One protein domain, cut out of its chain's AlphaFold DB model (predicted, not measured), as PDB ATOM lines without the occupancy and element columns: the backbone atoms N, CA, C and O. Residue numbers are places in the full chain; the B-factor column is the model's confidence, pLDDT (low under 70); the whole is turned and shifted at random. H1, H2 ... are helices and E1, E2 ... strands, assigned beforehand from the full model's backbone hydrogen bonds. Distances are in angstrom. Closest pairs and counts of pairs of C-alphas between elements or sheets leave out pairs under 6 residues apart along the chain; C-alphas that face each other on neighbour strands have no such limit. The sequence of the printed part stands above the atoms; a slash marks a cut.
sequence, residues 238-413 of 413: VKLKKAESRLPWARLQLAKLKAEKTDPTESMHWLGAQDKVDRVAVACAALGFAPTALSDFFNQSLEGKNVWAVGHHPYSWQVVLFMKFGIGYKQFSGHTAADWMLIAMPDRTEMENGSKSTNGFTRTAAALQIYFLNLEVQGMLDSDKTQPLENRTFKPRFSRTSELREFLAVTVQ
ATOM      1  N   VAL A 238     159.052-116.457 152.272       93.44
ATOM      2  CA  VAL A 238     160.136-116.871 151.363       93.44
ATOM      3  C   VAL A 238     160.123-116.061 150.065       93.44
ATOM      4  O   VAL A 238     161.171-115.654 149.571       93.44
ATOM      5  N   LYS A 239     158.940-115.802 149.504       92.56
ATOM      6  CA  LYS A 239     158.793-115.072 148.239       92.56
ATOM      7  C   LYS A 239     159.026-113.572 148.427       92.56
ATOM      8  O   LYS A 239     159.651-112.957 147.572       92.56
ATOM      9  N   LEU A 240     158.594-113.010 149.557       94.12
ATOM     10  CA  LEU A 240     158.858-111.614 149.912       94.12
ATOM     11  C   LEU A 240     160.349-111.365 150.168       94.12
ATOM     12  O   LEU A 240     160.883-110.396 149.645       94.12
ATOM     13  N   LYS A 241     161.057-112.277 150.853       97.06
ATOM     14  CA  LYS A 241     162.526-112.211 150.995       97.06
ATOM     15  C   LYS A 241     163.239-112.254 149.642       97.06
ATOM     16  O   LYS A 241     164.181-111.501 149.412       97.06
ATOM     17  N   LYS A 242     162.765-113.099 148.717       97.12
ATOM     18  CA  LYS A 242     163.279-113.115 147.340       97.12
ATOM     19  C   LYS A 242     163.045-111.770 146.647       97.12
ATOM     20  O   LYS A 242     163.993-111.222 146.101       97.12
ATOM     21  N   ALA A 243     161.842-111.203 146.724       96.88
ATOM     22  CA  ALA A 243     161.558-109.884 146.151       96.88
ATOM     23  C   ALA A 243     162.429-108.781 146.778       96.88
ATOM     24  O   ALA A 243     162.918-107.899 146.079       96.88
ATOM     25  N   GLU A 244     162.688-108.856 148.083       97.88
ATOM     26  CA  GLU A 244     163.547-107.907 148.791       97.88
ATOM     27  C   GLU A 244     164.993-107.957 148.290       97.88
ATOM     28  O   GLU A 244     165.578-106.914 148.000       97.88
ATOM     29  N   SER A 245     165.534-109.158 148.051       97.88
ATOM     30  CA  SER A 245     166.859-109.320 147.434       97.88
ATOM     31  C   SER A 245     166.957-108.723 146.021       97.88
ATOM     32  O   SER A 245     168.047-108.400 145.553       97.88
ATOM     33  N   ARG A 246     165.816-108.530 145.345       98.25
ATOM     34  CA  ARG A 246     165.720-107.952 143.996       98.25
ATOM     35  C   ARG A 246     165.524-106.433 144.000       98.25
ATOM     36  O   ARG A 246     165.555-105.825 142.931       98.25
ATOM     37  N   LEU A 247     165.396-105.782 145.163       98.12
ATOM     38  CA  LEU A 247     165.235-104.322 145.252       98.12
ATOM     39  C   LEU A 247     166.352-103.513 144.567       98.12
ATOM     40  O   LEU A 247     166.015-102.538 143.892       98.12
ATOM     41  N   PRO A 248     167.655-103.855 144.693       98.31
ATOM     42  CA  PRO A 248     168.708-103.106 144.003       98.31
ATOM     43  C   PRO A 248     168.531-103.127 142.481       98.31
ATOM     44  O   PRO A 248     168.603-102.083 141.834       98.31
ATOM     45  N   TRP A 249     168.209-104.299 141.926       98.19
ATOM     46  CA  TRP A 249     167.897-104.458 140.507       98.19
ATOM     47  C   TRP A 249     166.663-103.639 140.113       98.19
ATOM     48  O   TRP A 249     166.717-102.873 139.156       98.19
ATOM     49  N   ALA A 250     165.581-103.727 140.888       98.19
ATOM     50  CA  ALA A 250     164.337-103.018 140.607       98.19
ATOM     51  C   ALA A 250     164.525-101.490 140.568       98.19
ATOM     52  O   ALA A 250     164.016-100.821 139.669       98.19
ATOM     53  N   ARG A 251     165.304-100.932 141.506       98.19
ATOM     54  CA  ARG A 251     165.646 -99.499 141.531       98.19
ATOM     55  C   ARG A 251     166.422 -99.075 140.287       98.19
ATOM     56  O   ARG A 251     166.126 -98.020 139.729       98.19
ATOM     57  N   LEU A 252     167.373 -99.898 139.839       97.62
ATOM     58  CA  LEU A 252     168.127 -99.643 138.612       97.62
ATOM     59  C   LEU A 252     167.207 -99.628 137.383       97.62
ATOM     60  O   LEU A 252     167.300 -98.716 136.566       97.62
ATOM     61  N   GLN A 253     166.286-100.592 137.273       97.25
ATOM     62  CA  GLN A 253     165.335-100.640 136.158       97.25
ATOM     63  C   GLN A 253     164.391 -99.432 136.150       97.25
ATOM     64  O   GLN A 253     164.195 -98.814 135.107       97.25
ATOM     65  N   LEU A 254     163.861 -99.033 137.310       95.62
ATOM     66  CA  LEU A 254     163.023 -97.835 137.420       95.62
ATOM     67  C   LEU A 254     163.781 -96.559 137.027       95.62
ATOM     68  O   LEU A 254     163.223 -95.700 136.343       95.62
ATOM     69  N   ALA A 255     165.049 -96.432 137.430       95.88
ATOM     70  CA  ALA A 255     165.892 -95.308 137.030       95.88
ATOM     71  C   ALA A 255     166.117 -95.283 135.511       95.88
ATOM     72  O   ALA A 255     166.033 -94.215 134.906       95.88
ATOM     73  N   LYS A 256     166.333 -96.455 134.898       95.19
ATOM     74  CA  LYS A 256     166.496 -96.607 133.448       95.19
ATOM     75  C   LYS A 256     165.241 -96.178 132.685       95.19
ATOM     76  O   LYS A 256     165.328 -95.275 131.861       95.19
ATOM     77  N   LEU A 257     164.076 -96.731 133.031       93.31
ATOM     78  CA  LEU A 257     162.794 -96.370 132.407       93.31
ATOM     79  C   LEU A 257     162.509 -94.864 132.515       93.31
ATOM     80  O   LEU A 257     162.032 -94.228 131.576       93.31
ATOM     81  N   LYS A 258     162.848 -94.261 133.663       92.25
ATOM     82  CA  LYS A 258     162.702 -92.817 133.872       92.25
ATOM     83  C   LYS A 258     163.661 -92.001 132.999       92.25
ATOM     84  O   LYS A 258     163.252 -90.968 132.473       92.25
ATOM     85  N   ALA A 259     164.914 -92.432 132.868       93.56
ATOM     86  CA  ALA A 259     165.914 -91.759 132.041       93.56
ATOM     87  C   ALA A 259     165.563 -91.832 130.546       93.56
ATOM     88  O   ALA A 259     165.704 -90.841 129.834       93.56
ATOM     89  N   GLU A 260     165.046 -92.977 130.101       92.81
ATOM     90  CA  GLU A 260     164.644 -93.232 128.713       92.81
ATOM     91  C   GLU A 260     163.304 -92.580 128.342       92.81
ATOM     92  O   GLU A 260     162.951 -92.542 127.167       92.81
ATOM     93  N   LYS A 261     162.570 -92.023 129.320       88.69
ATOM     94  CA  LYS A 261     161.216 -91.467 129.142       88.69
ATOM     95  C   LYS A 261     160.278 -92.452 128.433       88.69
ATOM     96  O   LYS A 261     159.483 -92.049 127.587       88.69
ATOM     97  N   THR A 262     160.387 -93.730 128.793       86.12
ATOM     98  CA  THR A 262     159.605 -94.820 128.207       86.12
ATOM     99  C   THR A 262     158.110 -94.508 128.256       86.12
ATOM    100  O   THR A 262     157.599 -94.037 129.279       86.12
ATOM    101  N   ASP A 263     157.399 -94.793 127.165       92.88
ATOM    102  CA  ASP A 263     155.956 -94.575 127.091       92.88
ATOM    103  C   ASP A 263     155.221 -95.402 128.174       92.88
ATOM    104  O   ASP A 263     155.654 -96.513 128.519       92.88
ATOM    105  N   PRO A 264     154.103 -94.915 128.750       88.38
ATOM    106  CA  PRO A 264     153.341 -95.680 129.736       88.38
ATOM    107  C   PRO A 264     152.873 -97.060 129.250       88.38
ATOM    108  O   PRO A 264     152.757 -97.976 130.069       88.38
ATOM    109  N   THR A 265     152.606 -97.218 127.952       91.44
ATOM    110  CA  THR A 265     152.200 -98.484 127.328       91.44
ATOM    111  C   THR A 265     153.382 -99.440 127.245       91.44
ATOM    112  O   THR A 265     153.280-100.588 127.671       91.44
ATOM    113  N   GLU A 266     154.538 -98.960 126.792       93.62
ATOM    114  CA  GLU A 266     155.775 -99.749 126.759       93.62
ATOM    115  C   GLU A 266     156.201-100.187 128.164       93.62
ATOM    116  O   GLU A 266     156.525-101.353 128.386       93.62
ATOM    117  N   SER A 267     156.104 -99.289 129.148       93.12
ATOM    118  CA  SER A 267     156.394 -99.589 130.557       93.12
ATOM    119  C   SER A 267     155.475-100.683 131.115       93.12
ATOM    120  O   SER A 267     155.896-101.519 131.916       93.12
ATOM    121  N   MET A 268     154.209-100.690 130.688       94.00
ATOM    122  CA  MET A 268     153.225-101.703 131.064       94.00
ATOM    123  C   MET A 268     153.579-103.074 130.468       94.00
ATOM    124  O   MET A 268     153.602-104.057 131.207       94.00
ATOM    125  N   HIS A 269     153.920-103.138 129.177       95.50
ATOM    126  CA  HIS A 269     154.382-104.374 128.533       95.50
ATOM    127  C   HIS A 269     155.690-104.892 129.138       95.50
ATOM    128  O   HIS A 269     155.822-106.088 129.400       95.50
ATOM    129  N   TRP A 270     156.638-103.994 129.417       96.88
ATOM    130  CA  TRP A 270     157.895-104.343 130.074       96.88
ATOM    131  C   TRP A 270     157.655-104.989 131.441       96.88
ATOM    132  O   TRP A 270     158.253-106.024 131.739       96.88
ATOM    133  N   LEU A 271     156.753-104.422 132.252       96.44
ATOM    134  CA  LEU A 271     156.395-104.993 133.551       96.44
ATOM    135  C   LEU A 271     155.732-106.370 133.384       96.44
ATOM    136  O   LEU A 271     156.060-107.301 134.121       96.44
ATOM    137  N   GLY A 272     154.868-106.517 132.375       94.50
ATOM    138  CA  GLY A 272     154.241-107.783 131.985       94.50
ATOM    139  C   GLY A 272     155.231-108.893 131.647       94.50
ATOM    140  O   GLY A 272     154.993-110.046 132.004       94.50
ATOM    141  N   ALA A 273     156.370-108.555 131.045       95.62
ATOM    142  CA  ALA A 273     157.425-109.511 130.710       95.62
ATOM    143  C   ALA A 273     158.245-109.995 131.923       95.62
ATOM    144  O   ALA A 273     158.957-110.992 131.815       95.62
ATOM    145  N   GLN A 274     158.164-109.312 133.071       95.69
ATOM    146  CA  GLN A 274     158.905-109.707 134.274       95.69
ATOM    147  C   GLN A 274     158.232-110.874 134.998       95.69
ATOM    148  O   GLN A 274     157.017-111.062 134.917       95.69
ATOM    149  N   ASP A 275     159.008-111.624 135.780       92.94
ATOM    150  CA  ASP A 275     158.436-112.631 136.664       92.94
ATOM    151  C   ASP A 275     157.708-112.008 137.875       92.94
ATOM    152  O   ASP A 275     157.851-110.832 138.220       92.94
ATOM    153  N   LYS A 276     156.914-112.829 138.568       90.31
ATOM    154  CA  LYS A 276     156.090-112.405 139.713       90.31
ATOM    155  C   LYS A 276     156.875-111.808 140.888       90.31
ATOM    156  O   LYS A 276     156.321-111.003 141.628       90.31
ATOM    157  N   VAL A 277     158.107-112.252 141.128       95.00
ATOM    158  CA  VAL A 277     158.944-111.755 142.229       95.00
ATOM    159  C   VAL A 277     159.498-110.387 141.853       95.00
ATOM    160  O   VAL A 277     159.446-109.458 142.661       95.00
ATOM    161  N   ASP A 278     159.940-110.250 140.610       97.19
ATOM    162  CA  ASP A 278     160.497-109.016 140.076       97.19
ATOM    163  C   ASP A 278     159.451-107.903 139.978       97.19
ATOM    164  O   ASP A 278     159.729-106.776 140.387       97.19
ATOM    165  N   ARG A 279     158.206-108.204 139.577       96.81
ATOM    166  CA  ARG A 279     157.122-107.201 139.601       96.81
ATOM    167  C   ARG A 279     156.839-106.666 141.002       96.81
ATOM    168  O   ARG A 279     156.632-105.466 141.172       96.81
ATOM    169  N   VAL A 280     156.858-107.536 142.014       96.81
ATOM    170  CA  VAL A 280     156.690-107.124 143.418       96.81
ATOM    171  C   VAL A 280     157.863-106.253 143.863       96.81
ATOM    172  O   VAL A 280     157.642-105.226 144.503       96.81
ATOM    173  N   ALA A 281     159.096-106.615 143.498       98.12
ATOM    174  CA  ALA A 281     160.280-105.817 143.803       98.12
ATOM    175  C   ALA A 281     160.215-104.425 143.155       98.12
ATOM    176  O   ALA A 281     160.483-103.432 143.828       98.12
ATOM    177  N   VAL A 282     159.794-104.337 141.888       98.25
ATOM    178  CA  VAL A 282     159.556-103.072 141.172       98.25
ATOM    179  C   VAL A 282     158.496-102.233 141.875       98.25
ATOM    180  O   VAL A 282     158.747-101.064 142.165       98.25
ATOM    181  N   ALA A 283     157.355-102.825 142.230       97.56
ATOM    182  CA  ALA A 283     156.292-102.117 142.936       97.56
ATOM    183  C   ALA A 283     156.742-101.573 144.296       97.56
ATOM    184  O   ALA A 283     156.505-100.409 144.617       97.56
ATOM    185  N   CYS A 284     157.457-102.387 145.071       97.69
ATOM    186  CA  CYS A 284     157.995-101.976 146.362       97.69
ATOM    187  C   CYS A 284     159.071-100.893 146.215       97.69
ATOM    188  O   CYS A 284     159.074 -99.932 146.982       97.69
ATOM    189  N   ALA A 285     159.949-100.997 145.214       97.62
ATOM    190  CA  ALA A 285     160.961 -99.984 144.929       97.62
ATOM    191  C   ALA A 285     160.333 -98.640 144.526       97.62
ATOM    192  O   ALA A 285     160.783 -97.602 145.009       97.62
ATOM    193  N   ALA A 286     159.281 -98.659 143.703       95.69
ATOM    194  CA  ALA A 286     158.555 -97.462 143.283       95.69
ATOM    195  C   ALA A 286     157.814 -96.789 144.451       95.69
ATOM    196  O   ALA A 286     157.804 -95.563 144.557       95.69
ATOM    197  N   LEU A 287     157.225 -97.585 145.346       95.38
ATOM    198  CA  LEU A 287     156.505 -97.092 146.522       95.38
ATOM    199  C   LEU A 287     157.421 -96.747 147.710       95.38
ATOM    200  O   LEU A 287     157.006 -96.023 148.613       95.38
ATOM    201  N   GLY A 288     158.664 -97.232 147.712       94.62
ATOM    202  CA  GLY A 288     159.617 -97.026 148.804       94.62
ATOM    203  C   GLY A 288     159.383 -97.934 150.018       94.62
ATOM    204  O   GLY A 288     159.656 -97.516 151.141       94.62
ATOM    205  N   PHE A 289     158.893 -99.158 149.804       94.00
ATOM    206  CA  PHE A 289     158.677-100.161 150.855       94.00
ATOM    207  C   PHE A 289     159.674-101.318 150.766       94.00
ATOM    208  O   PHE A 289     160.146-101.673 149.686       94.00
ATOM    209  N   ALA A 290     159.953-101.950 151.907       94.56
ATOM    210  CA  ALA A 290     160.583-103.264 151.934       94.56
ATOM    211  C   ALA A 290     159.504-104.348 151.729       94.56
ATOM    212  O   ALA A 290     158.503-104.328 152.449       94.56
ATOM    213  N   PRO A 291     159.677-105.308 150.795       95.56
ATOM    214  CA  PRO A 291     158.685-106.355 150.541       95.56
ATOM    215  C   PRO A 291     158.281-107.160 151.784       95.56
ATOM    216  O   PRO A 291     157.124-107.547 151.922       95.56
ATOM    217  N   THR A 292     159.209-107.407 152.707       94.12
ATOM    218  CA  THR A 292     158.940-108.137 153.957       94.12
ATOM    219  C   THR A 292     158.207-107.305 155.009       94.12
ATOM    220  O   THR A 292     157.578-107.881 155.895       94.12
ATOM    221  N   ALA A 293     158.217-105.977 154.877       90.81
ATOM    222  CA  ALA A 293     157.539-105.031 155.762       90.81
ATOM    223  C   ALA A 293     156.248-104.458 155.146       90.81
ATOM    224  O   ALA A 293     155.740-103.438 155.610       90.81
ATOM    225  N   LEU A 294     155.714-105.081 154.088       90.69
ATOM    226  CA  LEU A 294     154.454-104.644 153.493       90.69
ATOM    227  C   LEU A 294     153.314-104.732 154.511       90.69
ATOM    228  O   LEU A 294     153.125-105.756 155.186       90.69
ATOM    229  N   SER A 295     152.550-103.643 154.568       90.25
ATOM    230  CA  SER A 295     151.329-103.558 155.354       90.25
ATOM    231  C   SER A 295     150.286-104.552 154.850       90.25
ATOM    232  O   SER A 295     150.253-104.941 153.678       90.25
ATOM    233  N   ASP A 296     149.402-104.927 155.758       90.69
ATOM    234  CA  ASP A 296     148.335-105.892 155.557       90.69
ATOM    235  C   ASP A 296     147.324-105.444 154.488       90.69
ATOM    236  O   ASP A 296     146.735-106.278 153.799       90.69
ATOM    237  N   PHE A 297     147.246-104.136 154.218       90.56
ATOM    238  CA  PHE A 297     146.503-103.562 153.090       90.56
ATOM    239  C   PHE A 297     146.930-104.093 151.708       90.56
ATOM    240  O   PHE A 297     146.147-104.032 150.755       90.56
ATOM    241  N   PHE A 298     148.148-104.628 151.584       91.50
ATOM    242  CA  PHE A 298     148.680-105.216 150.349       91.50
ATOM    243  C   PHE A 298     148.687-106.751 150.365       91.50
ATOM    244  O   PHE A 298     149.341-107.379 149.526       91.50
ATOM    245  N   ASN A 299     148.010-107.370 151.335       90.31
ATOM    246  CA  ASN A 299     147.937-108.820 151.472       90.31
ATOM    247  C   ASN A 299     146.546-109.315 151.911       90.31
ATOM    248  O   ASN A 299     146.416-110.278 152.669       90.31
ATOM    249  N   GLN A 300     145.502-108.649 151.429       89.69
ATOM    250  CA  GLN A 300     144.121-108.898 151.823       89.69
ATOM    251  C   GLN A 300     143.542-110.107 151.087       89.69
ATOM    252  O   GLN A 300     143.592-110.177 149.858       89.69
ATOM    253  N   SER A 301     142.928-111.030 151.816       87.94
ATOM    254  CA  SER A 301     141.978-111.978 151.249       87.94
ATOM    255  C   SER A 301     140.723-111.224 150.827       87.94
ATOM    256  O   SER A 301     140.164-110.446 151.600       87.94
ATOM    257  N   LEU A 302     140.265-111.461 149.604       86.31
ATOM    258  CA  LEU A 302     138.976-110.955 149.147       86.31
ATOM    259  C   LEU A 302     137.901-112.021 149.390       86.31
ATOM    260  O   LEU A 302     138.189-113.217 149.349       86.31
ATOM    261  N   GLU A 303     136.658-111.598 149.606       74.69
ATOM    262  CA  GLU A 303     135.518-112.510 149.723       74.69
ATOM    263  C   GLU A 303     134.797-112.711 148.382       74.69
ATOM    264  O   GLU A 303     134.610-111.776 147.601       74.69
ATOM    265  N   GLY A 304     134.332-113.940 148.138       67.69
ATOM    266  CA  GLY A 304     133.441-114.283 147.026       67.69
ATOM    267  C   GLY A 304     134.050-115.196 145.955       67.69
ATOM    268  O   GLY A 304     135.259-115.361 145.838       67.69
ATOM    269  N   LYS A 305     133.184-115.797 145.127       59.25
ATOM    270  CA  LYS A 305     133.593-116.736 144.062       59.25
ATOM    271  C   LYS A 305     134.489-116.102 142.986       59.25
ATOM    272  O   LYS A 305     135.307-116.794 142.401       59.25
ATOM    273  N   ASN A 306     134.384-114.796 142.757       58.59
ATOM    274  CA  ASN A 306     135.176-114.099 141.734       58.59
ATOM    275  C   ASN A 306     136.636-113.877 142.153       58.59
ATOM    276  O   ASN A 306     137.449-113.448 141.347       58.59
ATOM    277  N   VAL A 307     136.984-114.151 143.411       55.81
ATOM    278  CA  VAL A 307     138.339-113.955 143.951       55.81
ATOM    279  C   VAL A 307     139.334-114.946 143.345       55.81
ATOM    280  O   VAL A 307     140.516-114.636 143.205       55.81
ATOM    281  N   TRP A 308     138.838-116.095 142.882       54.81
ATOM    282  CA  TRP A 308     139.613-117.060 142.107       54.81
ATOM    283  C   TRP A 308     140.035-116.524 140.730       54.81
ATOM    284  O   TRP A 308     140.972-117.068 140.158       54.81
ATOM    285  N   ALA A 309     139.452-115.418 140.247       61.84
ATOM    286  CA  ALA A 309     139.801-114.826 138.955       61.84
ATOM    287  C   ALA A 309     141.201-114.206 138.912       61.84
ATOM    288  O   ALA A 309     141.840-114.174 137.871       61.84
ATOM    289  N   VAL A 310     141.730-113.741 140.045       73.81
ATOM    290  CA  VAL A 310     143.149-113.346 140.116       73.81
ATOM    291  C   VAL A 310     144.046-114.562 140.422       73.81
ATOM    292  O   VAL A 310     145.268-114.506 140.282       73.81
ATOM    293  N   GLY A 311     143.441-115.694 140.814       66.19
ATOM    294  CA  GLY A 311     144.028-117.043 140.833       66.19
ATOM    295  C   GLY A 311     145.250-117.244 141.728       66.19
ATOM    296  O   GLY A 311     145.886-118.297 141.689       66.19
ATOM    297  N   HIS A 312     145.629-116.234 142.513       77.31
ATOM    298  CA  HIS A 312     146.939-116.167 143.135       77.31
ATOM    299  C   HIS A 312     146.948-115.381 144.439       77.31
ATOM    300  O   HIS A 312     146.115-114.517 144.709       77.31
ATOM    301  N   HIS A 313     147.961-115.684 145.246       85.19
ATOM    302  CA  HIS A 313     148.148-115.074 146.550       85.19
ATOM    303  C   HIS A 313     148.264-113.533 146.448       85.19
ATOM    304  O   HIS A 313     149.070-113.052 145.649       85.19
ATOM    305  N   PRO A 314     147.549-112.764 147.298       89.81
ATOM    306  CA  PRO A 314     147.524-111.297 147.328       89.81
ATOM    307  C   PRO A 314     148.868-110.578 147.158       89.81
ATOM    308  O   PRO A 314     148.962-109.651 146.351       89.81
ATOM    309  N   TYR A 315     149.925-111.049 147.838       87.81
ATOM    310  CA  TYR A 315     151.271-110.465 147.755       87.81
ATOM    311  C   TYR A 315     151.770-110.250 146.316       87.81
ATOM    312  O   TYR A 315     152.557-109.337 146.082       87.81
ATOM    313  N   SER A 316     151.375-111.101 145.358       89.00
ATOM    314  CA  SER A 316     151.928-111.057 144.000       89.00
ATOM    315  C   SER A 316     151.272-110.019 143.096       89.00
ATOM    316  O   SER A 316     151.719-109.870 141.962       89.00
ATOM    317  N   TRP A 317     150.197-109.360 143.536       92.31
ATOM    318  CA  TRP A 317     149.417-108.475 142.667       92.31
ATOM    319  C   TRP A 317     148.881-107.216 143.362       92.31
ATOM    320  O   TRP A 317     148.826-106.170 142.720       92.31
ATOM    321  N   GLN A 318     148.545-107.252 144.658       94.56
ATOM    322  CA  GLN A 318     147.924-106.102 145.340       94.56
ATOM    323  C   GLN A 318     148.847-104.885 145.420       94.56
ATOM    324  O   GLN A 318     148.458-103.794 145.013       94.56
ATOM    325  N   VAL A 319     150.098-105.071 145.856       95.75
ATOM    326  CA  VAL A 319     151.090-103.980 145.892       95.75
ATOM    327  C   VAL A 319     151.405-103.439 144.491       95.75
ATOM    328  O   VAL A 319     151.644-102.247 144.326       95.75
ATOM    329  N   VAL A 320     151.358-104.298 143.468       96.06
ATOM    330  CA  VAL A 320     151.617-103.918 142.071       96.06
ATOM    331  C   VAL A 320     150.469-103.070 141.519       96.06
ATOM    332  O   VAL A 320     150.712-102.034 140.903       96.06
ATOM    333  N   LEU A 321     149.217-103.451 141.794       95.69
ATOM    334  CA  LEU A 321     148.055-102.623 141.469       95.69
ATOM    335  C   LEU A 321     148.069-101.305 142.233       95.69
ATOM    336  O   LEU A 321     147.826-100.256 141.639       95.69
ATOM    337  N   PHE A 322     148.382-101.336 143.529       96.44
ATOM    338  CA  PHE A 322     148.433-100.122 144.333       96.44
ATOM    339  C   PHE A 322     149.536 -99.170 143.862       96.44
ATOM    340  O   PHE A 322     149.309 -97.969 143.790       96.44
ATOM    341  N   MET A 323     150.702 -99.680 143.453       95.56
ATOM    342  CA  MET A 323     151.737 -98.856 142.818       95.56
ATOM    343  C   MET A 323     151.171 -98.078 141.623       95.56
ATOM    344  O   MET A 323     151.487 -96.903 141.450       95.56
ATOM    345  N   LYS A 324     150.339 -98.722 140.796       95.81
ATOM    346  CA  LYS A 324     149.795 -98.098 139.588       95.81
ATOM    347  C   LYS A 324     148.641 -97.131 139.865       95.81
ATOM    348  O   LYS A 324     148.559 -96.097 139.205       95.81
ATOM    349  N   PHE A 325     147.737 -97.497 140.769       96.75
ATOM    350  CA  PHE A 325     146.436 -96.839 140.932       96.75
ATOM    351  C   PHE A 325     146.231 -96.181 142.298       96.75
ATOM    352  O   PHE A 325     145.297 -95.413 142.460       96.75
ATOM    353  N   GLY A 326     147.074 -96.468 143.287       95.56
ATOM    354  CA  GLY A 326     146.939 -95.981 144.661       95.56
ATOM    355  C   GLY A 326     147.656 -94.662 144.950       95.56
ATOM    356  O   GLY A 326     147.494 -94.128 146.043       95.56
ATOM    357  N   ILE A 327     148.428 -94.126 143.996       94.44
ATOM    358  CA  ILE A 327     149.160 -92.854 144.118       94.44
ATOM    359  C   ILE A 327     148.902 -91.972 142.893       94.44
ATOM    360  O   ILE A 327     148.939 -92.444 141.757       94.44
ATOM    361  N   GLY A 328     148.689 -90.675 143.119       92.81
ATOM    362  CA  GLY A 328     148.543 -89.658 142.078       92.81
ATOM    363  C   GLY A 328     147.155 -89.024 142.061       92.81
ATOM    364  O   GLY A 328     146.524 -88.861 143.096       92.81
ATOM    365  N   TYR A 329     146.677 -88.629 140.878       89.50
ATOM    366  CA  TYR A 329     145.430 -87.856 140.748       89.50
ATOM    367  C   TYR A 329     144.407 -88.466 139.792       89.50
ATOM    368  O   TYR A 329     143.266 -88.005 139.738       89.50
ATOM    369  N   LYS A 330     144.813 -89.467 139.005       94.06
ATOM    370  CA  LYS A 330     143.983 -90.021 137.939       94.06
ATOM    371  C   LYS A 330     142.886 -90.899 138.537       94.06
ATOM    372  O   LYS A 330     143.175 -91.832 139.278       94.06
ATOM    373  N   GLN A 331     141.645 -90.603 138.169       95.62
ATOM    374  CA  GLN A 331     140.492 -91.429 138.501       95.62
ATOM    375  C   GLN A 331     140.508 -92.732 137.689       95.62
ATOM    376  O   GLN A 331     140.944 -92.748 136.535       95.62
ATOM    377  N   PHE A 332     140.037 -93.824 138.286       96.75
ATOM    378  CA  PHE A 332     139.995 -95.146 137.655       96.75
ATOM    379  C   PHE A 332     138.807 -95.980 138.157       96.75
ATOM    380  O   PHE A 332     138.122 -95.607 139.106       96.75
ATOM    381  N   SER A 333     138.555 -97.120 137.515       95.88
ATOM    382  CA  SER A 333     137.562 -98.117 137.936       95.88
ATOM    383  C   SER A 333     138.182 -99.514 137.987       95.88
ATOM    384  O   SER A 333     139.291 -99.726 137.482       95.88
ATOM    385  N   GLY A 334     137.448-100.491 138.532       94.25
ATOM    386  CA  GLY A 334     137.830-101.902 138.451       94.25
ATOM    387  C   GLY A 334     138.057-102.383 137.011       94.25
ATOM    388  O   GLY A 334     138.965-103.178 136.780       94.25
ATOM    389  N   HIS A 335     137.316-101.850 136.029       93.75
ATOM    390  CA  HIS A 335     137.521-102.167 134.608       93.75
ATOM    391  C   HIS A 335     138.866-101.654 134.095       93.75
ATOM    392  O   HIS A 335     139.649-102.431 133.561       93.75
ATOM    393  N   THR A 336     139.176-100.373 134.325       95.12
ATOM    394  CA  THR A 336     140.452 -99.785 133.887       95.12
ATOM    395  C   THR A 336     141.647-100.507 134.508       95.12
ATOM    396  O   THR A 336     142.672-100.700 133.855       95.12
ATOM    397  N   ALA A 337     141.523-100.921 135.770       95.12
ATOM    398  CA  ALA A 337     142.556-101.699 136.434       95.12
ATOM    399  C   ALA A 337     142.690-103.115 135.863       95.12
ATOM    400  O   ALA A 337     143.813-103.596 135.725       95.12
ATOM    401  N   ALA A 338     141.580-103.764 135.503       92.50
ATOM    402  CA  ALA A 338     141.602-105.091 134.895       92.50
ATOM    403  C   ALA A 338     142.247-105.062 133.504       92.50
ATOM    404  O   ALA A 338     143.097-105.903 133.222       92.50
ATOM    405  N   ASP A 339     141.921-104.061 132.682       92.31
ATOM    406  CA  ASP A 339     142.529-103.873 131.359       92.31
ATOM    407  C   ASP A 339     144.045-103.649 131.465       92.31
ATOM    408  O   ASP A 339     144.825-104.234 130.717       92.31
ATOM    409  N   TRP A 340     144.488-102.859 132.450       94.88
ATOM    410  CA  TRP A 340     145.915-102.683 132.730       94.88
ATOM    411  C   TRP A 340     146.574-103.980 133.219       94.88
ATOM    412  O   TRP A 340     147.680-104.324 132.799       94.88
ATOM    413  N   MET A 341     145.894-104.715 134.102       92.44
ATOM    414  CA  MET A 341     146.394-105.954 134.695       92.44
ATOM    415  C   MET A 341     146.586-107.062 133.655       92.44
ATOM    416  O   MET A 341     147.563-107.798 133.764       92.44
ATOM    417  N   LEU A 342     145.735-107.133 132.627       90.19
ATOM    418  CA  LEU A 342     145.878-108.076 131.509       90.19
ATOM    419  C   LEU A 342     147.230-107.949 130.794       90.19
ATOM    420  O   LEU A 342     147.755-108.943 130.300       90.19
ATOM    421  N   ILE A 343     147.807-106.747 130.754       92.88
ATOM    422  CA  ILE A 343     149.076-106.493 130.063       92.88
ATOM    423  C   ILE A 343     150.250-106.501 131.045       92.88
ATOM    424  O   ILE A 343     151.286-107.097 130.765       92.88
ATOM    425  N   ALA A 344     150.100-105.864 132.208       94.31
ATOM    426  CA  ALA A 344     151.170-105.751 133.202       94.31
ATOM    427  C   ALA A 344     151.386-107.023 134.034       94.31
ATOM    428  O   ALA A 344     152.432-107.180 134.665       94.31
ATOM    429  N   MET A 345     150.384-107.899 134.103       91.75
ATOM    430  CA  MET A 345     150.394-109.129 134.891       91.75
ATOM    431  C   MET A 345     149.580-110.238 134.187       91.75
ATOM    432  O   MET A 345     148.621-110.749 134.770       91.75
ATOM    433  N   PRO A 346     149.945-110.633 132.951       87.00
ATOM    434  CA  PRO A 346     149.149-111.553 132.123       87.00
ATOM    435  C   PRO A 346     148.976-112.949 132.748       87.00
ATOM    436  O   PRO A 346     147.996-113.641 132.510       87.00
ATOM    437  N   ASP A 347     149.905-113.353 133.612       84.81
ATOM    438  CA  ASP A 347     149.880-114.582 134.411       84.81
ATOM    439  C   ASP A 347     149.069-114.450 135.717       84.81
ATOM    440  O   ASP A 347     149.169-115.315 136.589       84.81
ATOM    441  N   ARG A 348     148.342-113.342 135.915       77.38
ATOM    442  CA  ARG A 348     147.550-113.054 137.128       77.38
ATOM    443  C   ARG A 348     146.090-112.731 136.836       77.38
ATOM    444  O   ARG A 348     145.345-112.445 137.763       77.38
ATOM    445  N   THR A 349     145.682-112.766 135.580       70.06
ATOM    446  CA  THR A 349     144.289-112.605 135.175       70.06
ATOM    447  C   THR A 349     143.736-113.954 134.759       70.06
ATOM    448  O   THR A 349     144.404-114.687 134.030       70.06
ATOM    449  N   GLU A 350     142.523-114.283 135.193       66.69
ATOM    450  CA  GLU A 350     141.810-115.455 134.698       66.69
ATOM    451  C   GLU A 350     141.767-115.359 133.172       66.69
ATOM    452  O   GLU A 350     141.296-114.360 132.620       66.69
ATOM    453  N   MET A 351     142.268-116.389 132.488       52.12
ATOM    454  CA  MET A 351     142.080-116.563 131.050       52.12
ATOM    455  C   MET A 351     140.624-116.962 130.779       52.12
ATOM    456  O   MET A 351     140.343-118.012 130.206       52.12
ATOM    457  N   GLU A 352     139.669-116.160 131.243       56.06
ATOM    458  CA  GLU A 352     138.321-116.223 130.709       56.06
ATOM    459  C   GLU A 352     138.380-115.753 129.257       56.06
ATOM    460  O   GLU A 352     139.117-114.834 128.904       56.06
ATOM    461  N   ASN A 353     137.571-116.379 128.417       56.50
ATOM    462  CA  ASN A 353     137.324-116.063 127.008       56.50
ATOM    463  C   ASN A 353     136.733-114.649 126.757       56.50
ATOM    464  O   ASN A 353     135.941-114.459 125.836       56.50
ATOM    465  N   GLY A 354     137.063-113.658 127.589       64.81
ATOM    466  CA  GLY A 354     136.558-112.290 127.508       64.81
ATOM    467  C   GLY A 354     135.112-112.130 127.975       64.81
ATOM    468  O   GLY A 354     134.505-111.093 127.713       64.81
ATOM    469  N   SER A 355     134.548-113.133 128.655       79.44
ATOM    470  CA  SER A 355     133.167-113.098 129.136       79.44
ATOM    471  C   SER A 355     132.914-111.939 130.094       79.44
ATOM    472  O   SER A 355     133.570-111.786 131.123       79.44
ATOM    473  N   LYS A 356     131.906-111.133 129.765       88.88
ATOM    474  CA  LYS A 356     131.439-110.022 130.592       88.88
ATOM    475  C   LYS A 356     130.021-110.296 131.072       88.88
ATOM    476  O   LYS A 356     129.221-110.860 130.332       88.88
ATOM    477  N   SER A 357     129.727-109.882 132.297       91.50
ATOM    478  CA  SER A 357     128.367-109.765 132.818       91.50
ATOM    479  C   SER A 357     127.562-108.733 132.013       91.50
ATOM    480  O   SER A 357     128.120-107.965 131.224       91.50
ATOM    481  N   THR A 358     126.254-108.635 132.254       92.00
ATOM    482  CA  THR A 358     125.382-107.673 131.551       92.00
ATOM    483  C   THR A 358     125.734-106.211 131.826       92.00
ATOM    484  O   THR A 358     125.445-105.348 131.004       92.00
ATOM    485  N   ASN A 359     126.391-105.917 132.953       91.62
ATOM    486  CA  ASN A 359     126.957-104.599 133.267       91.62
ATOM    487  C   ASN A 359     128.463-104.492 132.959       91.62
ATOM    488  O   ASN A 359     129.143-103.638 133.514       91.62
ATOM    489  N   GLY A 360     128.994-105.356 132.090       90.75
ATOM    490  CA  GLY A 360     130.336-105.221 131.520       90.75
ATOM    491  C   GLY A 360     131.485-105.753 132.379       90.75
ATOM    492  O   GLY A 360     132.644-105.616 131.979       90.75
ATOM    493  N   PHE A 361     131.215-106.353 133.542       91.62
ATOM    494  CA  PHE A 361     132.254-106.867 134.436       91.62
ATOM    495  C   PHE A 361     132.812-108.195 133.931       91.62
ATOM    496  O   PHE A 361     132.082-109.166 133.748       91.62
ATOM    497  N   THR A 362     134.132-108.261 133.774       89.81
ATOM    498  CA  THR A 362     134.857-109.537 133.836       89.81
ATOM    499  C   THR A 362     134.981-109.965 135.298       89.81
ATOM    500  O   THR A 362     134.866-109.123 136.201       89.81
ATOM    501  N   ARG A 363     135.242-111.249 135.579       87.19
ATOM    502  CA  ARG A 363     135.464-111.674 136.972       87.19
ATOM    503  C   ARG A 363     136.679-110.987 137.599       87.19
ATOM    504  O   ARG A 363     136.611-110.587 138.760       87.19
ATOM    505  N   THR A 364     137.729-110.743 136.810       89.19
ATOM    506  CA  THR A 364     138.892-109.940 137.223       89.19
ATOM    507  C   THR A 364     138.476-108.519 137.601       89.19
ATOM    508  O   THR A 364     138.758-108.091 138.715       89.19
ATOM    509  N   ALA A 365     137.740-107.801 136.743       92.00
ATOM    510  CA  ALA A 365     137.264-106.450 137.061       92.00
ATOM    511  C   ALA A 365     136.410-106.428 138.337       92.00
ATOM    512  O   ALA A 365     136.532-105.505 139.139       92.00
ATOM    513  N   ALA A 366     135.595-107.463 138.562       91.75
ATOM    514  CA  ALA A 366     134.783-107.589 139.766       91.75
ATOM    515  C   ALA A 366     135.648-107.797 141.021       91.75
ATOM    516  O   ALA A 366     135.420-107.144 142.037       91.75
ATOM    517  N   ALA A 367     136.667-108.660 140.953       91.00
ATOM    518  CA  ALA A 367     137.621-108.857 142.043       91.00
ATOM    519  C   ALA A 367     138.400-107.571 142.362       91.00
ATOM    520  O   ALA A 367     138.560-107.214 143.529       91.00
ATOM    521  N   LEU A 368     138.831-106.837 141.333       93.44
ATOM    522  CA  LEU A 368     139.536-105.571 141.522       93.44
ATOM    523  C   LEU A 368     138.620-104.486 142.093       93.44
ATOM    524  O   LEU A 368     139.036-103.762 142.991       93.44
ATOM    525  N   GLN A 369     137.362-104.418 141.652       94.69
ATOM    526  CA  GLN A 369     136.371-103.515 142.237       94.69
ATOM    527  C   GLN A 369     136.179-103.797 143.735       94.69
ATOM    528  O   GLN A 369     136.160-102.856 144.522       94.69
ATOM    529  N   ILE A 370     136.114-105.070 144.154       94.00
ATOM    530  CA  ILE A 370     136.060-105.446 145.581       94.00
ATOM    531  C   ILE A 370     137.296-104.934 146.326       94.00
ATOM    532  O   ILE A 370     137.165-104.309 147.376       94.00
ATOM    533  N   TYR A 371     138.493-105.169 145.782       94.12
ATOM    534  CA  TYR A 371     139.735-104.713 146.407       94.12
ATOM    535  C   TYR A 371     139.772-103.189 146.582       94.12
ATOM    536  O   TYR A 371     140.104-102.703 147.660       94.12
ATOM    537  N   PHE A 372     139.381-102.424 145.561       95.88
ATOM    538  CA  PHE A 372     139.377-100.963 145.649       95.88
ATOM    539  C   PHE A 372     138.299-100.418 146.587       95.88
ATOM    540  O   PHE A 372     138.550 -99.436 147.277       95.88
ATOM    541  N   LEU A 373     137.142-101.078 146.689       95.81
ATOM    542  CA  LEU A 373     136.139-100.741 147.702       95.81
ATOM    543  C   LEU A 373     136.657-100.995 149.122       95.81
ATOM    544  O   LEU A 373     136.397-100.188 150.010       95.81
ATOM    545  N   ASN A 374     137.420-102.071 149.344       94.75
ATOM    546  CA  ASN A 374     138.097-102.292 150.624       94.75
ATOM    547  C   ASN A 374     139.088-101.156 150.915       94.75
ATOM    548  O   ASN A 374     139.039-100.560 151.986       94.75
ATOM    549  N   LEU A 375     139.933-100.793 149.944       96.00
ATOM    550  CA  LEU A 375     140.879 -99.681 150.088       96.00
ATOM    551  C   LEU A 375     140.190 -98.328 150.339       96.00
ATOM    552  O   LEU A 375     140.728 -97.498 151.070       96.00
ATOM    553  N   GLU A 376     139.003 -98.103 149.771       96.50
ATOM    554  CA  GLU A 376     138.183 -96.916 150.033       96.50
ATOM    555  C   GLU A 376     137.750 -96.851 151.503       96.50
ATOM    556  O   GLU A 376     138.000 -95.855 152.182       96.50
ATOM    557  N   VAL A 377     137.149 -97.922 152.035       95.25
ATOM    558  CA  VAL A 377     136.713 -97.943 153.444       95.25
ATOM    559  C   VAL A 377     137.880 -97.982 154.433       95.25
ATOM    560  O   VAL A 377     137.721 -97.584 155.583       95.25
ATOM    561  N   GLN A 378     139.055 -98.407 153.974       94.75
ATOM    562  CA  GLN A 378     140.328 -98.358 154.701       94.75
ATOM    563  C   GLN A 378     141.010 -96.982 154.616       94.75
ATOM    564  O   GLN A 378     142.081 -96.783 155.185       94.75
ATOM    565  N   GLY A 379     140.407 -96.021 153.907       95.00
ATOM    566  CA  GLY A 379     140.873 -94.639 153.840       95.00
ATOM    567  C   GLY A 379     142.055 -94.398 152.902       95.00
ATOM    568  O   GLY A 379     142.671 -93.336 153.001       95.00
ATOM    569  N   MET A 380     142.370 -95.342 152.007       95.38
ATOM    570  CA  MET A 380     143.439 -95.205 151.008       95.38
ATOM    571  C   MET A 380     142.974 -94.599 149.683       95.38
ATOM    572  O   MET A 380     143.780 -94.020 148.952       95.38
ATOM    573  N   LEU A 381     141.690 -94.747 149.364       97.25
ATOM    574  CA  LEU A 381     141.070 -94.223 148.152       97.25
ATOM    575  C   LEU A 381     139.834 -93.401 148.510       97.25
ATOM    576  O   LEU A 381     139.115 -93.726 149.450       97.25
ATOM    577  N   ASP A 382     139.563 -92.385 147.703       96.69
ATOM    578  CA  ASP A 382     138.288 -91.680 147.699       96.69
ATOM    579  C   ASP A 382     137.415 -92.205 146.555       96.69
ATOM    580  O   ASP A 382     137.917 -92.669 145.527       96.69
ATOM    581  N   SER A 383     136.095 -92.120 146.711       95.44
ATOM    582  CA  SER A 383     135.135 -92.471 145.663       95.44
ATOM    583  C   SER A 383     133.896 -91.580 145.728       95.44
ATOM    584  O   SER A 383     133.604 -90.973 146.764       95.44
ATOM    585  N   ASP A 384     133.147 -91.513 144.627       89.38
ATOM    586  CA  ASP A 384     131.820 -90.900 144.634       89.38
ATOM    587  C   ASP A 384     130.816 -91.835 145.323       89.38
ATOM    588  O   ASP A 384     130.280 -92.774 144.728       89.38
ATOM    589  N   LYS A 385     130.555 -91.564 146.605       89.62
ATOM    590  CA  LYS A 385     129.669 -92.387 147.433       89.62
ATOM    591  C   LYS A 385     128.198 -92.326 147.010       89.62
ATOM    592  O   LYS A 385     127.429 -93.145 147.511       89.62
ATOM    593  N   THR A 386     127.820 -91.412 146.111       91.50
ATOM    594  CA  THR A 386     126.458 -91.332 145.556       91.50
ATOM    595  C   THR A 386     126.172 -92.452 144.554       91.50
ATOM    596  O   THR A 386     125.015 -92.825 144.360       91.50
ATOM    597  N   GLN A 387     127.216 -93.037 143.960       91.38
ATOM    598  CA  GLN A 387     127.089 -94.155 143.035       91.38
ATOM    599  C   GLN A 387     126.951 -95.496 143.779       91.38
ATOM    600  O   GLN A 387     127.580 -95.696 144.833       91.38
ATOM    601  N   PRO A 388     126.198 -96.462 143.210       91.81
ATOM    602  CA  PRO A 388     126.234 -97.859 143.640       91.81
ATOM    603  C   PRO A 388     127.666 -98.405 143.668       91.81
ATOM    604  O   PRO A 388     128.496 -98.003 142.855       91.81
ATOM    605  N   LEU A 389     127.959 -99.346 144.573       93.50
ATOM    606  CA  LEU A 389     129.317 -99.864 144.817       93.50
ATOM    607  C   LEU A 389     129.995-100.395 143.541       93.50
ATOM    608  O   LEU A 389     131.183-100.163 143.317       93.50
ATOM    609  N   GLU A 390     129.236-101.066 142.681       91.44
ATOM    610  CA  GLU A 390     129.690-101.573 141.385       91.44
ATOM    611  C   GLU A 390     129.998-100.475 140.355       91.44
ATOM    612  O   GLU A 390     130.790-100.707 139.451       91.44
ATOM    613  N   ASN A 391     129.427 -99.280 140.499       91.75
ATOM    614  CA  ASN A 391     129.637 -98.157 139.582       91.75
ATOM    615  C   ASN A 391     130.641 -97.134 140.127       91.75
ATOM    616  O   ASN A 391     130.963 -96.156 139.449       91.75
ATOM    617  N   ARG A 392     131.135 -97.330 141.356       94.75
ATOM    618  CA  ARG A 392     132.104 -96.419 141.958       94.75
ATOM    619  C   ARG A 392     133.394 -96.404 141.158       94.75
ATOM    620  O   ARG A 392     133.976 -97.436 140.822       94.75
ATOM    621  N   THR A 393     133.849 -95.190 140.917       96.50
ATOM    622  CA  THR A 393     135.196 -94.892 140.459       96.50
ATOM    623  C   THR A 393     136.002 -94.372 141.639       96.50
ATOM    624  O   THR A 393     135.451 -93.807 142.586       96.50
ATOM    625  N   PHE A 394     137.310 -94.574 141.577       97.56
ATOM    626  CA  PHE A 394     138.221 -94.308 142.675       97.56
ATOM    627  C   PHE A 394     139.229 -93.243 142.291       97.56
ATOM    628  O   PHE A 394     139.664 -93.162 141.137       97.56
ATOM    629  N   LYS A 395     139.630 -92.456 143.282       97.38
ATOM    630  CA  LYS A 395     140.726 -91.503 143.197       97.38
ATOM    631  C   LYS A 395     141.732 -91.805 144.312       97.38
ATOM    632  O   LYS A 395     141.309 -92.071 145.438       97.38
ATOM    633  N   PRO A 396     143.044 -91.764 144.034       97.25
ATOM    634  CA  PRO A 396     144.043 -91.857 145.088       97.25
ATOM    635  C   PRO A 396     143.868 -90.734 146.109       97.25
ATOM    636  O   PRO A 396     143.715 -89.572 145.724       97.25
ATOM    637  N   ARG A 397     143.951 -91.071 147.398       96.56
ATOM    638  CA  ARG A 397     143.998 -90.062 148.463       96.56
ATOM    639  C   ARG A 397     145.372 -89.398 148.567       96.56
ATOM    640  O   ARG A 397     145.489 -88.260 149.012       96.56
ATOM    641  N   PHE A 398     146.414 -90.113 148.148       96.00
ATOM    642  CA  PHE A 398     147.801 -89.675 148.246       96.00
ATOM    643  C   PHE A 398     148.333 -89.290 146.871       96.00
ATOM    644  O   PHE A 398     148.273 -90.066 145.914       96.00
ATOM    645  N   SER A 399     148.922 -88.106 146.781       93.88
ATOM    646  CA  SER A 399     149.585 -87.634 145.567       93.88
ATOM    647  C   SER A 399     151.030 -88.123 145.464       93.88
ATOM    648  O   SER A 399     151.573 -88.257 144.365       93.88
ATOM    649  N   ARG A 400     151.657 -88.394 146.617       94.12
ATOM    650  CA  ARG A 400     153.066 -88.778 146.755       94.12
ATOM    651  C   ARG A 400     153.221 -89.977 147.682       94.12
ATOM    652  O   ARG A 400     152.464 -90.161 148.629       94.12
ATOM    653  N   THR A 401     154.271 -90.762 147.461       93.56
ATOM    654  CA  THR A 401     154.585 -91.937 148.292       93.56
ATOM    655  C   THR A 401     154.969 -91.576 149.730       93.56
ATOM    656  O   THR A 401     154.828 -92.406 150.623       93.56
ATOM    657  N   SER A 402     155.438 -90.350 149.996       93.75
ATOM    658  CA  SER A 402     155.669 -89.857 151.363       93.75
ATOM    659  C   SER A 402     154.375 -89.779 152.176       93.75
ATOM    660  O   SER A 402     154.351 -90.270 153.296       93.75
ATOM    661  N   GLU A 403     153.295 -89.270 151.581       95.12
ATOM    662  CA  GLU A 403     151.988 -89.107 152.237       95.12
ATOM    663  C   GLU A 403     151.383 -90.468 152.609       95.12
ATOM    664  O   GLU A 403     150.887 -90.656 153.718       95.12
ATOM    665  N   LEU A 404     151.505 -91.458 151.716       94.19
ATOM    666  CA  LEU A 404     151.116 -92.837 152.018       94.19
ATOM    667  C   LEU A 404     151.901 -93.402 153.212       94.19
ATOM    668  O   LEU A 404     151.329 -94.074 154.067       94.19
ATOM    669  N   ARG A 405     153.219 -93.176 153.260       91.00
ATOM    670  CA  ARG A 405     154.071 -93.702 154.338       91.00
ATOM    671  C   ARG A 405     153.721 -93.087 155.689       91.00
ATOM    672  O   ARG A 405     153.672 -93.819 156.670       91.00
ATOM    673  N   GLU A 406     153.440 -91.788 155.726       92.38
ATOM    674  CA  GLU A 406     152.957 -91.099 156.928       92.38
ATOM    675  C   GLU A 406     151.622 -91.682 157.401       92.38
ATOM    676  O   GLU A 406     151.492 -92.041 158.569       92.38
ATOM    677  N   PHE A 407     150.666 -91.877 156.488       92.38
ATOM    678  CA  PHE A 407     149.385 -92.511 156.811       92.38
ATOM    679  C   PHE A 407     149.564 -93.918 157.405       92.38
ATOM    680  O   PHE A 407     148.981 -94.243 158.441       92.38
ATOM    681  N   LEU A 408     150.400 -94.753 156.781       89.62
ATOM    682  CA  LEU A 408     150.657 -96.112 157.257       89.62
ATOM    683  C   LEU A 408     151.392 -96.145 158.601       89.62
ATOM    684  O   LEU A 408     151.127 -97.037 159.397       89.62
ATOM    685  N   ALA A 409     152.281 -95.188 158.877       86.38
ATOM    686  CA  ALA A 409     152.984 -95.113 160.157       86.38
ATOM    687  C   ALA A 409     152.034 -94.826 161.332       86.38
ATOM    688  O   ALA A 409     152.253 -95.337 162.425       86.38
ATOM    689  N   VAL A 410     150.977 -94.043 161.094       83.06
ATOM    690  CA  VAL A 410     149.958 -93.708 162.103       83.06
ATOM    691  C   VAL A 410     148.908 -94.813 162.248       83.06
ATOM    692  O   VAL A 410     148.423 -95.049 163.344       83.06
ATOM    693  N   THR A 411     148.559 -95.504 161.159       71.88
ATOM    694  CA  THR A 411     147.463 -96.499 161.141       71.88
ATOM    695  C   THR A 411     147.903 -97.906 161.582       71.88
ATOM    696  O   THR A 411     147.063 -98.770 161.807       71.88
ATOM    697  N   VAL A 412     149.214 -98.171 161.644       58.72
ATOM    698  CA  VAL A 412     149.796 -99.467 162.066       58.72
ATOM    699  C   VAL A 412     150.207 -99.466 163.555       58.72
ATOM    700  O   VAL A 412     150.634-100.500 164.069       58.72
ATOM    701  N   GLN A 413     150.061 -98.329 164.249       41.78
ATOM    702  CA  GLN A 413     150.040 -98.244 165.718       41.78
ATOM    703  C   GLN A 413     148.630 -98.529 166.232       41.78
ATOM    704  O   GLN A 413     148.535 -99.175 167.299       41.78
TER     705      GLN A 413
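What this domain is: This is residues 238 to 413 of the 413 residues of an uncharacterized protein of Albidiferax sp. OV413 (UniProt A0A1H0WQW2). Crossed helices are gathered round the short H6, which lies close to the middle: H4 packs on one side of it with H1 and H2 farther out on H4, and on the other side stands the long H8, crossed by H7, whose last part meets H3. H5 packs on the first part of H8, a small hairpin of E1 and E2 lies by its residues 369 to 377, and H9 lies at the margin, touching no helix. The printed part has 176 residues with nine named helices and two named strands, H1 to H8, E1, E2, H9 along the chain; the sheet E1 - E2 is antiparallel and the class is mostly helix. It is compact and rounded, with a radius of gyration of the C-alphas of 15.6 A and spans of 45 by 39 by 34 A.

How they stand to each other: E1, residues 381 to 383, and E2, residues 394 to 396, form an antiparallel hairpin; N 382 and O 395, 2.9 A apart, are within hydrogen-bond range. The closest C-alphas of E1 and H8, residues 363 to 377, are those of Asp 382 and Glu 376, 5.7 A apart. H7, residues 334 to 344, touches H8 at a steep tilt of 63 degrees, opposite ways, closest at C-alphas Gly 334 and Gln 369, 4.4 A. H5, residues 305 to 309, touches H8's residues 363 to 367 alone, closest at C-alphas Ala 309 and Thr 364, 5.3 A. H6, residues 318 to 325, is near H8, and H4, residues 276 to 287, touches H6, closest at C-alphas Ala 283 and Val 320, 5.1 A. H4 also touches H1, residues 238 to 245, closest at C-alphas Ala 281 and Ala 243, 4.9 A, and H2, residues 247 to 260, closest at C-alphas Val 282 and Ala 250, 4.8 A. H3, residues 264 to 273, touches H7 at 61 degrees, a steep tilt, closest at C-alphas Gly 272 and Ala 344, 3.9 A. H9, residues 401 to 411, is close to H4 but not clearly touching, with C-alphas Thr 401 and Leu 287 5.8 A apart. Every O i to N i+4 pair is within hydrogen-bond range in H1, H2, H3, H6, H8 and H9; H4 has 7 of 8, H7 6 of 7, and H5 0 of 1, with 1 of 2 O i to N i+3 pairs.

Where its parts are: H1 begins at C-alpha 238 (160.136, -116.871, 151.363). H8 measures 21.5 A, H2 19.9 A, H4 16.8 A and H9 15.4 A. H9 ends at C-alpha 411 (147.463, -96.499, 161.141).

The domain as a whole: The C-alphas farthest apart, of Pro 248 and Thr 358, are 45.3 A apart. The printed part has no cut and ends at the chain's last residue. The links H4 to H5 and H7 to H8 are long. Mean pLDDT of the printed part is 90.1, with residues 304 to 309, 311, 350 to 354 and 412 to 413 under 70.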